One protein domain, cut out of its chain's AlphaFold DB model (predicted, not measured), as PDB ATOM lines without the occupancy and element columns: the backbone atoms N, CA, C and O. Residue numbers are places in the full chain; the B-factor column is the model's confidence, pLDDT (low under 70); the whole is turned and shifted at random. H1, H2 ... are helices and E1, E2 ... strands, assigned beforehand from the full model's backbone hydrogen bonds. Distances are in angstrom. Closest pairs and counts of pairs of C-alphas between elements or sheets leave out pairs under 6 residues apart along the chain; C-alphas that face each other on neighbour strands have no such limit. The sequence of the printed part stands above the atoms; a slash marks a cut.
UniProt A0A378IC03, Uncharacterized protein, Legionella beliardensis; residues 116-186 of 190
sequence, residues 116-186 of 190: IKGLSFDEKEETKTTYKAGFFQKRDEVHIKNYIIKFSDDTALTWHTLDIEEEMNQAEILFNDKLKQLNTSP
ATOM      1  N   ILE A 116      62.048   6.109  31.833       91.19
ATOM      2  CA  ILE A 116      60.925   7.041  31.824       91.19
ATOM      3  C   ILE A 116      61.483   8.457  31.795       91.19
ATOM      4  O   ILE A 116      62.134   8.879  32.751       91.19
ATOM      5  N   LYS A 117      61.141   9.194  30.742       90.69
ATOM      6  CA  LYS A 117      61.615  10.556  30.473       90.69
ATOM      7  C   LYS A 117      60.561  11.647  30.653       90.69
ATOM      8  O   LYS A 117      60.785  12.810  30.327       90.69
ATOM      9  N   GLY A 118      59.367  11.285  31.105       89.94
ATOM     10  CA  GLY A 118      58.352  12.282  31.403       89.94
ATOM     11  C   GLY A 118      57.061  11.691  31.929       89.94
ATOM     12  O   GLY A 118      56.672  10.584  31.559       89.94
ATOM     13  N   LEU A 119      56.399  12.482  32.766       92.06
ATOM     14  CA  LEU A 119      55.044  12.271  33.252       92.06
ATOM     15  C   LEU A 119      54.244  13.527  32.922       92.06
ATOM     16  O   LEU A 119      54.688  14.635  33.223       92.06
ATOM     17  N   SER A 120      53.094  13.364  32.287       90.94
ATOM     18  CA  SER A 120      52.196  14.476  31.998       90.94
ATOM     19  C   SER A 120      50.752  14.008  31.982       90.94
ATOM     20  O   SER A 120      50.469  12.815  31.881       90.94
ATOM     21  N   PHE A 121      49.840  14.964  32.061       90.50
ATOM     22  CA  PHE A 121      48.433  14.727  31.810       90.50
ATOM     23  C   PHE A 121      47.870  15.900  31.013       90.50
ATOM     24  O   PHE A 121      48.316  17.032  31.192       90.50
ATOM     25  N   ASP A 122      46.894  15.617  30.160       85.12
ATOM     26  CA  ASP A 122      46.174  16.624  29.386       85.12
ATOM     27  C   ASP A 122      44.672  16.434  29.588       85.12
ATOM     28  O   ASP A 122      44.162  15.315  29.531       85.12
ATOM     29  N   GLU A 123      43.939  17.525  29.783       76.50
ATOM     30  CA  GLU A 123      42.479  17.509  29.741       76.50
ATOM     31  C   GLU A 123      42.027  17.804  28.308       76.50
ATOM     32  O   GLU A 123      42.365  18.844  27.740       76.50
ATOM     33  N   LYS A 124      41.281  16.872  27.703       66.31
ATOM     34  CA  LYS A 124      40.566  17.121  26.449       66.31
ATOM     35  C   LYS A 124      39.078  17.235  26.745       66.31
ATOM     36  O   LYS A 124      38.477  16.356  27.360       66.31
ATOM     37  N   GLU A 125      38.479  18.316  26.266       54.66
ATOM     38  CA  GLU A 125      37.029  18.418  26.162       54.66
ATOM     39  C   GLU A 125      36.579  17.581  24.959       54.66
ATOM     40  O   GLU A 125      36.760  17.980  23.807       54.66
ATOM     41  N   GLU A 126      36.008  16.402  25.208       50.28
ATOM     42  CA  GLU A 126      35.244  15.698  24.182       50.28
ATOM     43  C   GLU A 126      33.766  16.064  24.318       50.28
ATOM     44  O   GLU A 126      33.075  15.711  25.276       50.28
ATOM     45  N   THR A 127      33.246  16.761  23.310       46.47
ATOM     46  CA  THR A 127      31.804  16.959  23.162       46.47
ATOM     47  C   THR A 127      31.185  15.676  22.610       46.47
ATOM     48  O   THR A 127      31.063  15.484  21.399       46.47
ATOM     49  N   LYS A 128      30.748  14.771  23.494       45.06
ATOM     50  CA  LYS A 128      29.889  13.654  23.078       45.06
ATOM     51  C   LYS A 128      28.487  14.188  22.809       45.06
ATOM     52  O   LYS A 128      27.678  14.385  23.709       45.06
ATOM     53  N   THR A 129      28.177  14.410  21.534       44.72
ATOM     54  CA  THR A 129      26.819  14.785  21.119       44.72
ATOM     55  C   THR A 129      25.929  13.544  21.196       44.72
ATOM     56  O   THR A 129      25.904  12.728  20.277       44.72
ATOM     57  N   THR A 130      25.219  13.350  22.307       47.34
ATOM     58  CA  THR A 130      24.253  12.251  22.424       47.34
ATOM     59  C   THR A 130      22.951  12.662  21.739       47.34
ATOM     60  O   THR A 130      22.203  13.506  22.232       47.34
ATOM     61  N   TYR A 131      22.654  12.068  20.581       41.66
ATOM     62  CA  TYR A 131      21.358  12.228  19.919       41.66
ATOM     63  C   TYR A 131      20.278  11.489  20.724       41.66
ATOM     64  O   TYR A 131      19.999  10.318  20.486       41.66
ATOM     65  N   LYS A 132      19.645  12.171  21.682       45.00
ATOM     66  CA  LYS A 132      18.308  11.795  22.155       45.00
ATOM     67  C   LYS A 132      17.302  12.686  21.441       45.00
ATOM     68  O   LYS A 132      17.374  13.905  21.549       45.00
ATOM     69  N   ALA A 133      16.397  12.077  20.677       45.84
ATOM     70  CA  ALA A 133      15.314  12.770  19.992       45.84
ATOM     71  C   ALA A 133      14.479  13.570  21.010       45.84
ATOM     72  O   ALA A 133      13.716  13.007  21.790       45.84
ATOM     73  N   GLY A 134      14.676  14.886  21.040       48.19
ATOM     74  CA  GLY A 134      14.002  15.811  21.941       48.19
ATOM     75  C   GLY A 134      14.568  17.217  21.755       48.19
ATOM     76  O   GLY A 134      15.771  17.378  21.590       48.19
ATOM     77  N   PHE A 135      13.696  18.225  21.759       50.88
ATOM     78  CA  PHE A 135      13.927  19.628  21.362       50.88
ATOM     79  C   PHE A 135      15.021  20.413  22.129       50.88
ATOM     80  O   PHE A 135      15.174  21.612  21.912       50.88
ATOM     81  N   PHE A 136      15.820  19.763  22.973       44.25
ATOM     82  CA  PHE A 136      16.968  20.357  23.651       44.25
ATOM     83  C   PHE A 136      18.164  19.406  23.553       44.25
ATOM     84  O   PHE A 136      18.215  18.385  24.237       44.25
ATOM     85  N   GLN A 137      19.140  19.753  22.709       45.50
ATOM     86  CA  GLN A 137      20.468  19.144  22.753       45.50
ATOM     87  C   GLN A 137      21.100  19.483  24.108       45.50
ATOM     88  O   GLN A 137      21.576  20.600  24.309       45.50
ATOM     89  N   LYS A 138      21.115  18.536  25.049       44.28
ATOM     90  CA  LYS A 138      22.094  18.579  26.136       44.28
ATOM     91  C   LYS A 138      23.423  18.137  25.535       44.28
ATOM     92  O   LYS A 138      23.559  16.991  25.113       44.28
ATOM     93  N   ARG A 139      24.368  19.068  25.407       46.75
ATOM     94  CA  ARG A 139      25.772  18.703  25.221       46.75
ATOM     95  C   ARG A 139      26.239  18.187  26.573       46.75
ATOM     96  O   ARG A 139      26.434  18.981  27.486       46.75
ATOM     97  N   ASP A 140      26.335  16.873  26.709       46.41
ATOM     98  CA  ASP A 140      27.037  16.285  27.839       46.41
ATOM     99  C   ASP A 140      28.533  16.390  27.502       46.41
ATOM    100  O   ASP A 140      29.074  15.618  26.706       46.41
ATOM    101  N   GLU A 141      29.179  17.434  28.016       47.72
ATOM    102  CA  GLU A 141      30.635  17.575  27.971       47.72
ATOM    103  C   GLU A 141      31.227  16.507  28.893       47.72
ATOM    104  O   GLU A 141      31.062  16.551  30.112       47.72
ATOM    105  N   VAL A 142      31.868  15.493  28.306       56.72
ATOM    106  CA  VAL A 142      32.584  14.478  29.077       56.72
ATOM    107  C   VAL A 142      34.041  14.913  29.112       56.72
ATOM    108  O   VAL A 142      34.735  14.877  28.097       56.72
ATOM    109  N   HIS A 143      34.503  15.352  30.281       55.47
ATOM    110  CA  HIS A 143      35.915  15.647  30.494       55.47
ATOM    111  C   HIS A 143      36.704  14.338  30.494       55.47
ATOM    112  O   HIS A 143      36.595  13.545  31.431       55.47
ATOM    113  N   ILE A 144      37.490  14.113  29.441       70.44
ATOM    114  CA  ILE A 144      38.396  12.970  29.350       70.44
ATOM    115  C   ILE A 144      39.801  13.483  29.645       70.44
ATOM    116  O   ILE A 144      40.369  14.288  28.900       70.44
ATOM    117  N   LYS A 145      40.364  13.022  30.759       81.81
ATOM    118  CA  LYS A 145      41.780  13.227  31.058       81.81
ATOM    119  C   LYS A 145      42.595  12.231  30.253       81.81
ATOM    120  O   LYS A 145      42.133  11.140  29.973       81.81
ATOM    121  N   ASN A 146      43.803  12.598  29.870       87.94
ATOM    122  CA  ASN A 146      44.763  11.695  29.254       87.94
ATOM    123  C   ASN A 146      46.006  11.698  30.123       87.94
ATOM    124  O   ASN A 146      46.672  12.724  30.214       87.94
ATOM    125  N   TYR A 147      46.312  10.576  30.760       91.06
ATOM    126  CA  TYR A 147      47.531  10.386  31.536       91.06
ATOM    127  C   TYR A 147      48.601   9.789  30.641       91.06
ATOM    128  O   TYR A 147      48.311   8.898  29.847       91.06
ATOM    129  N   ILE A 148      49.822  10.313  30.736       92.56
ATOM    130  CA  ILE A 148      50.897  10.023  29.792       92.56
ATOM    131  C   ILE A 148      52.185   9.706  30.552       92.56
ATOM    132  O   ILE A 148      52.674  10.517  31.344       92.56
ATOM    133  N   ILE A 149      52.783   8.557  30.235       94.25
ATOM    134  CA  ILE A 149      54.159   8.205  30.609       94.25
ATOM    135  C   ILE A 149      54.992   8.162  29.331       94.25
ATOM    136  O   ILE A 149      54.703   7.377  28.430       94.25
ATOM    137  N   LYS A 150      56.031   8.998  29.248       93.56
ATOM    138  CA  LYS A 150      56.966   9.039  28.115       93.56
ATOM    139  C   LYS A 150      58.189   8.184  28.415       93.56
ATOM    140  O   LYS A 150      58.786   8.326  29.484       93.56
ATOM    141  N   PHE A 151      58.597   7.366  27.457       93.31
ATOM    142  CA  PHE A 151      59.757   6.485  27.562       93.31
ATOM    143  C   PHE A 151      60.979   7.046  26.832       93.31
ATOM    144  O   PHE A 151      60.849   7.926  25.982       93.31
ATOM    145  N   SER A 152      62.172   6.556  27.172       91.31
ATOM    146  CA  SER A 152      63.449   7.018  26.607       91.31
ATOM    147  C   SER A 152      63.560   6.859  25.087       91.31
ATOM    148  O   SER A 152      64.305   7.599  24.458       91.31
ATOM    149  N   ASP A 153      62.785   5.958  24.486       90.12
ATOM    150  CA  ASP A 153      62.731   5.714  23.040       90.12
ATOM    151  C   ASP A 153      61.678   6.560  22.301       90.12
ATOM    152  O   ASP A 153      61.201   6.186  21.232       90.12
ATOM    153  N   ASP A 154      61.272   7.679  22.901       87.44
ATOM    154  CA  ASP A 154      60.266   8.614  22.387       87.44
ATOM    155  C   ASP A 154      58.827   8.079  22.309       87.44
ATOM    156  O   ASP A 154      57.917   8.837  21.962       87.44
ATOM    157  N   THR A 155      58.572   6.831  22.709       92.88
ATOM    158  CA  THR A 155      57.205   6.303  22.798       92.88
ATOM    159  C   THR A 155      56.484   6.785  24.061       92.88
ATOM    160  O   THR A 155      57.098   7.270  25.018       92.88
ATOM    161  N   ALA A 156      55.155   6.666  24.075       93.19
ATOM    162  CA  ALA A 156      54.337   7.058  25.214       93.19
ATOM    163  C   ALA A 156      53.218   6.049  25.486       93.19
ATOM    164  O   ALA A 156      52.521   5.621  24.567       93.19
ATOM    165  N   LEU A 157      53.021   5.718  26.760       92.88
ATOM    166  CA  LEU A 157      51.817   5.053  27.248       92.88
ATOM    167  C   LEU A 157      50.784   6.129  27.581       92.88
ATOM    168  O   LEU A 157      51.110   7.062  28.313       92.88
ATOM    169  N   THR A 158      49.570   5.999  27.045       91.25
ATOM    170  CA  THR A 158      48.467   6.946  27.265       91.25
ATOM    171  C   THR A 158      47.194   6.205  27.662       91.25
ATOM    172  O   THR A 158      46.884   5.190  27.045       91.25
ATOM    173  N   TRP A 159      46.463   6.707  28.660       90.19
ATOM    174  CA  TRP A 159      45.163   6.167  29.091       90.19
ATOM    175  C   TRP A 159      44.276   7.260  29.710       90.19
ATOM    176  O   TRP A 159      44.747   8.382  29.920       90.19
ATOM    177  N   HIS A 160      42.991   6.976  29.961       85.94
ATOM    178  CA  HIS A 160      41.976   8.031  30.088       85.94
ATOM    179  C   HIS A 160      41.516   8.352  31.514       85.94
ATOM    180  O   HIS A 160      40.878   9.376  31.773       85.94
ATOM    181  N   THR A 161      41.836   7.495  32.477       79.94
ATOM    182  CA  THR A 161      41.461   7.721  33.872       79.94
ATOM    183  C   THR A 161      42.342   6.942  34.834       79.94
ATOM    184  O   THR A 161      42.875   5.889  34.499       79.94
ATOM    185  N   LEU A 162      42.485   7.458  36.055       80.50
ATOM    186  CA  LEU A 162      43.158   6.755  37.149       80.50
ATOM    187  C   LEU A 162      42.190   5.958  38.033       80.50
ATOM    188  O   LEU A 162      42.638   5.383  39.027       80.50
ATOM    189  N   ASP A 163      40.897   5.952  37.696       81.38
ATOM    190  CA  ASP A 163      39.817   5.433  38.544       81.38
ATOM    191  C   ASP A 163      39.155   4.157  37.989       81.38
ATOM    192  O   ASP A 163      38.427   3.484  38.715       81.38
ATOM    193  N   ILE A 164      39.392   3.806  36.717       84.12
ATOM    194  CA  ILE A 164      38.872   2.570  36.108       84.12
ATOM    195  C   ILE A 164      39.939   1.479  36.198       84.12
ATOM    196  O   ILE A 164      40.975   1.549  35.541       84.12
ATOM    197  N   GLU A 165      39.655   0.444  36.987       87.06
ATOM    198  CA  GLU A 165      40.570  -0.676  37.243       87.06
ATOM    199  C   GLU A 165      40.980  -1.415  35.958       87.06
ATOM    200  O   GLU A 165      42.149  -1.741  35.779       87.06
ATOM    201  N   GLU A 166      40.048  -1.625  35.026       88.75
ATOM    202  CA  GLU A 166      40.330  -2.302  33.754       88.75
ATOM    203  C   GLU A 166      41.349  -1.536  32.896       88.75
ATOM    204  O   GLU A 166      42.293  -2.139  32.380       88.75
ATOM    205  N   GLU A 167      41.203  -0.210  32.781       87.25
ATOM    206  CA  GLU A 167      42.164   0.639  32.065       87.25
ATOM    207  C   GLU A 167      43.522   0.659  32.770       87.25
ATOM    208  O   GLU A 167      44.562   0.568  32.117       87.25
ATOM    209  N   MET A 168      43.518   0.726  34.103       91.50
ATOM    210  CA  MET A 168      44.735   0.720  34.914       91.50
ATOM    211  C   MET A 168      45.513  -0.592  34.774       91.50
ATOM    212  O   MET A 168      46.725  -0.557  34.576       91.50
ATOM    213  N   ASN A 169      44.825  -1.735  34.782       93.00
ATOM    214  CA  ASN A 169      45.436  -3.049  34.588       93.00
ATOM    215  C   ASN A 169      46.034  -3.191  33.180       93.00
ATOM    216  O   ASN A 169      47.143  -3.701  33.017       93.00
ATOM    217  N   GLN A 170      45.333  -2.713  32.147       93.44
ATOM    218  CA  GLN A 170      45.865  -2.707  30.780       93.44
ATOM    219  C   GLN A 170      47.098  -1.804  30.658       93.44
ATOM    220  O   GLN A 170      48.105  -2.209  30.072       93.44
ATOM    221  N   ALA A 171      47.043  -0.605  31.238       92.88
ATOM    222  CA  ALA A 171      48.163   0.324  31.258       92.88
ATOM    223  C   ALA A 171      49.376  -0.267  31.994       92.88
ATOM    224  O   ALA A 171      50.498  -0.148  31.502       92.88
ATOM    225  N   GLU A 172      49.166  -0.966  33.112       95.38
ATOM    226  CA  GLU A 172      50.232  -1.639  33.856       95.38
ATOM    227  C   GLU A 172      50.912  -2.744  33.033       95.38
ATOM    228  O   GLU A 172      52.144  -2.824  33.004       95.38
ATOM    229  N   ILE A 173      50.137  -3.583  32.336       94.44
ATOM    230  CA  ILE A 173      50.685  -4.640  31.470       94.44
ATOM    231  C   ILE A 173      51.582  -4.019  30.394       94.44
ATOM    232  O   ILE A 173      52.748  -4.400  30.259       94.44
ATOM    233  N   LEU A 174      51.068  -3.012  29.680       94.00
ATOM    234  CA  LEU A 174      51.807  -2.318  28.622       94.00
ATOM    235  C   LEU A 174      53.061  -1.621  29.159       94.00
ATOM    236  O   LEU A 174      54.119  -1.670  28.531       94.00
ATOM    237  N   PHE A 175      52.961  -0.997  30.331       94.94
ATOM    238  CA  PHE A 175      54.083  -0.364  31.015       94.94
ATOM    239  C   PHE A 175      55.195  -1.370  31.338       94.94
ATOM    240  O   PHE A 175      56.361  -1.139  31.008       94.94
ATOM    241  N   ASN A 176      54.838  -2.499  31.953       93.94
ATOM    242  CA  ASN A 176      55.792  -3.526  32.359       93.94
ATOM    243  C   ASN A 176      56.475  -4.172  31.150       93.94
ATOM    244  O   ASN A 176      57.690  -4.388  31.167       93.94
ATOM    245  N   ASP A 177      55.727  -4.449  30.085       93.19
ATOM    246  CA  ASP A 177      56.295  -4.984  28.850       93.19
ATOM    247  C   ASP A 177      57.223  -3.977  28.174       93.19
ATOM    248  O   ASP A 177      58.300  -4.353  27.697       93.19
ATOM    249  N   LYS A 178      56.881  -2.685  28.217       92.12
ATOM    250  CA  LYS A 178      57.750  -1.640  27.683       92.12
ATOM    251  C   LYS A 178      59.057  -1.510  28.460       92.12
ATOM    252  O   LYS A 178      60.124  -1.439  27.852       92.12
ATOM    253  N   LEU A 179      59.001  -1.527  29.792       90.12
ATOM    254  CA  LEU A 179      60.207  -1.494  30.619       90.12
ATOM    255  C   LEU A 179      61.113  -2.701  30.367       90.12
ATOM    256  O   LEU A 179      62.331  -2.537  30.305       90.12
ATOM    257  N   LYS A 180      60.548  -3.902  30.177       89.44
ATOM    258  CA  LYS A 180      61.339  -5.085  29.797       89.44
ATOM    259  C   LYS A 180      62.068  -4.849  28.478       89.44
ATOM    260  O   LYS A 180      63.275  -5.045  28.445       89.44
ATOM    261  N   GLN A 181      61.372  -4.370  27.441       88.38
ATOM    262  CA  GLN A 181      61.971  -4.088  26.128       88.38
ATOM    263  C   GLN A 181      63.153  -3.116  26.226       88.38
ATOM    264  O   GLN A 181      64.212  -3.380  25.659       88.38
ATOM    265  N   LEU A 182      62.997  -2.030  26.990       85.25
ATOM    266  CA  LEU A 182      64.047  -1.024  27.187       85.25
ATOM    267  C   LEU A 182      65.248  -1.576  27.967       85.25
ATOM    268  O   LEU A 182      66.381  -1.230  27.650       85.25
ATOM    269  N   ASN A 183      65.017  -2.469  28.932       75.88
ATOM    270  CA  ASN A 183      66.082  -3.121  29.703       75.88
ATOM    271  C   ASN A 183      66.771  -4.269  28.943       75.88
ATOM    272  O   ASN A 183      67.897  -4.631  29.272       75.88
ATOM    273  N   THR A 184      66.108  -4.863  27.945       60.50
ATOM    274  CA  THR A 184      66.679  -5.914  27.083       60.50
ATOM    275  C   THR A 184      67.360  -5.377  25.825       60.50
ATOM    276  O   THR A 184      68.036  -6.138  25.136       60.50
ATOM    277  N   SER A 185      67.195  -4.090  25.506       47.47
ATOM    278  CA  SER A 185      67.869  -3.468  24.367       47.47
ATOM    279  C   SER A 185      69.375  -3.344  24.639       47.47
ATOM    280  O   SER A 185      69.768  -2.692  25.608       47.47
ATOM    281  N   PRO A 186      70.247  -3.925  23.792       42.50
ATOM    282  CA  PRO A 186      71.690  -3.813  23.929       42.50
ATOM    283  C   PRO A 186      72.124  -2.424  23.452       42.50
ATOM    284  O   PRO A 186      72.550  -2.244  22.315       42.50
TER     285      PRO A 186
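AT A GLANCE: This is residues 116 to 186 of the 190 residues of an uncharacterized protein of Legionella beliardensis (UniProt A0A378IC03). What shape do these atoms make? A long hairpin of E1 and E2 has the short strand E3 beside E2 towards one end, and H1 covers one face of this narrow sheet there; the loop of residues 129 to 139 makes the other end of the rod. What is it built of? The printed part has 71 residues with three named strands and one named helix, in the order E1, E2, E3, H1; the class is mixed, the sheet E1, E2, E3 is antiparallel, and the helix on one face gives two layers. How spread out is it? It is only just extended, close to loose, with a radius of gyration of the C-alphas of 17.1 A and spans of 62 by 21 by 16 A.

IN THESE COORDINATES: Where do the strands run? E1, residues 116 to 128, begins at C-alpha 116 (60.925, 7.041, 31.824) and measures 32.9 A. E2, residues 140 to 151, measures 34.2 A, and E3, residues 156 to 159, 10.0 A. Where is the helix? H1, residues 165 to 184, measures 28.5 A and ends at C-alpha 184 (66.679, -5.914, 27.083).

HOW THE PARTS SIT: How do the strands pair? They form a meander, each strand the antiparallel neighbour of the one before. In the hairpin E1 and E2, at 164 degrees, N 120 and O 148 are within hydrogen-bond range at 3.0 A; in the hairpin E2 and E3, at 152 degrees, N 157 and O 149 are at 2.9 A. How does H1 stand to the sheet? H1 is on the sheet, over E2 and E3, at a height over the sheet of 9.3 A, and runs along the strands, at 15 degrees to E2 on the local plane. The closest C-alphas of E3 and H1 are those of Trp 159 and Ala 171, 6.9 A apart. Is the helix backbone complete? In H1 every O i to N i+4 pair is within hydrogen-bond range.

THE WHOLE: How large is it? The two C-alphas farthest apart, those of Phe 135 and Pro 186, are 62.4 A apart. Is anything missing or long? The printed part has no cut; the link E1 to E2 is long, with 11 residues. Where is confidence low? Residues 124 to 143 and 184 to 186 have pLDDT under 70.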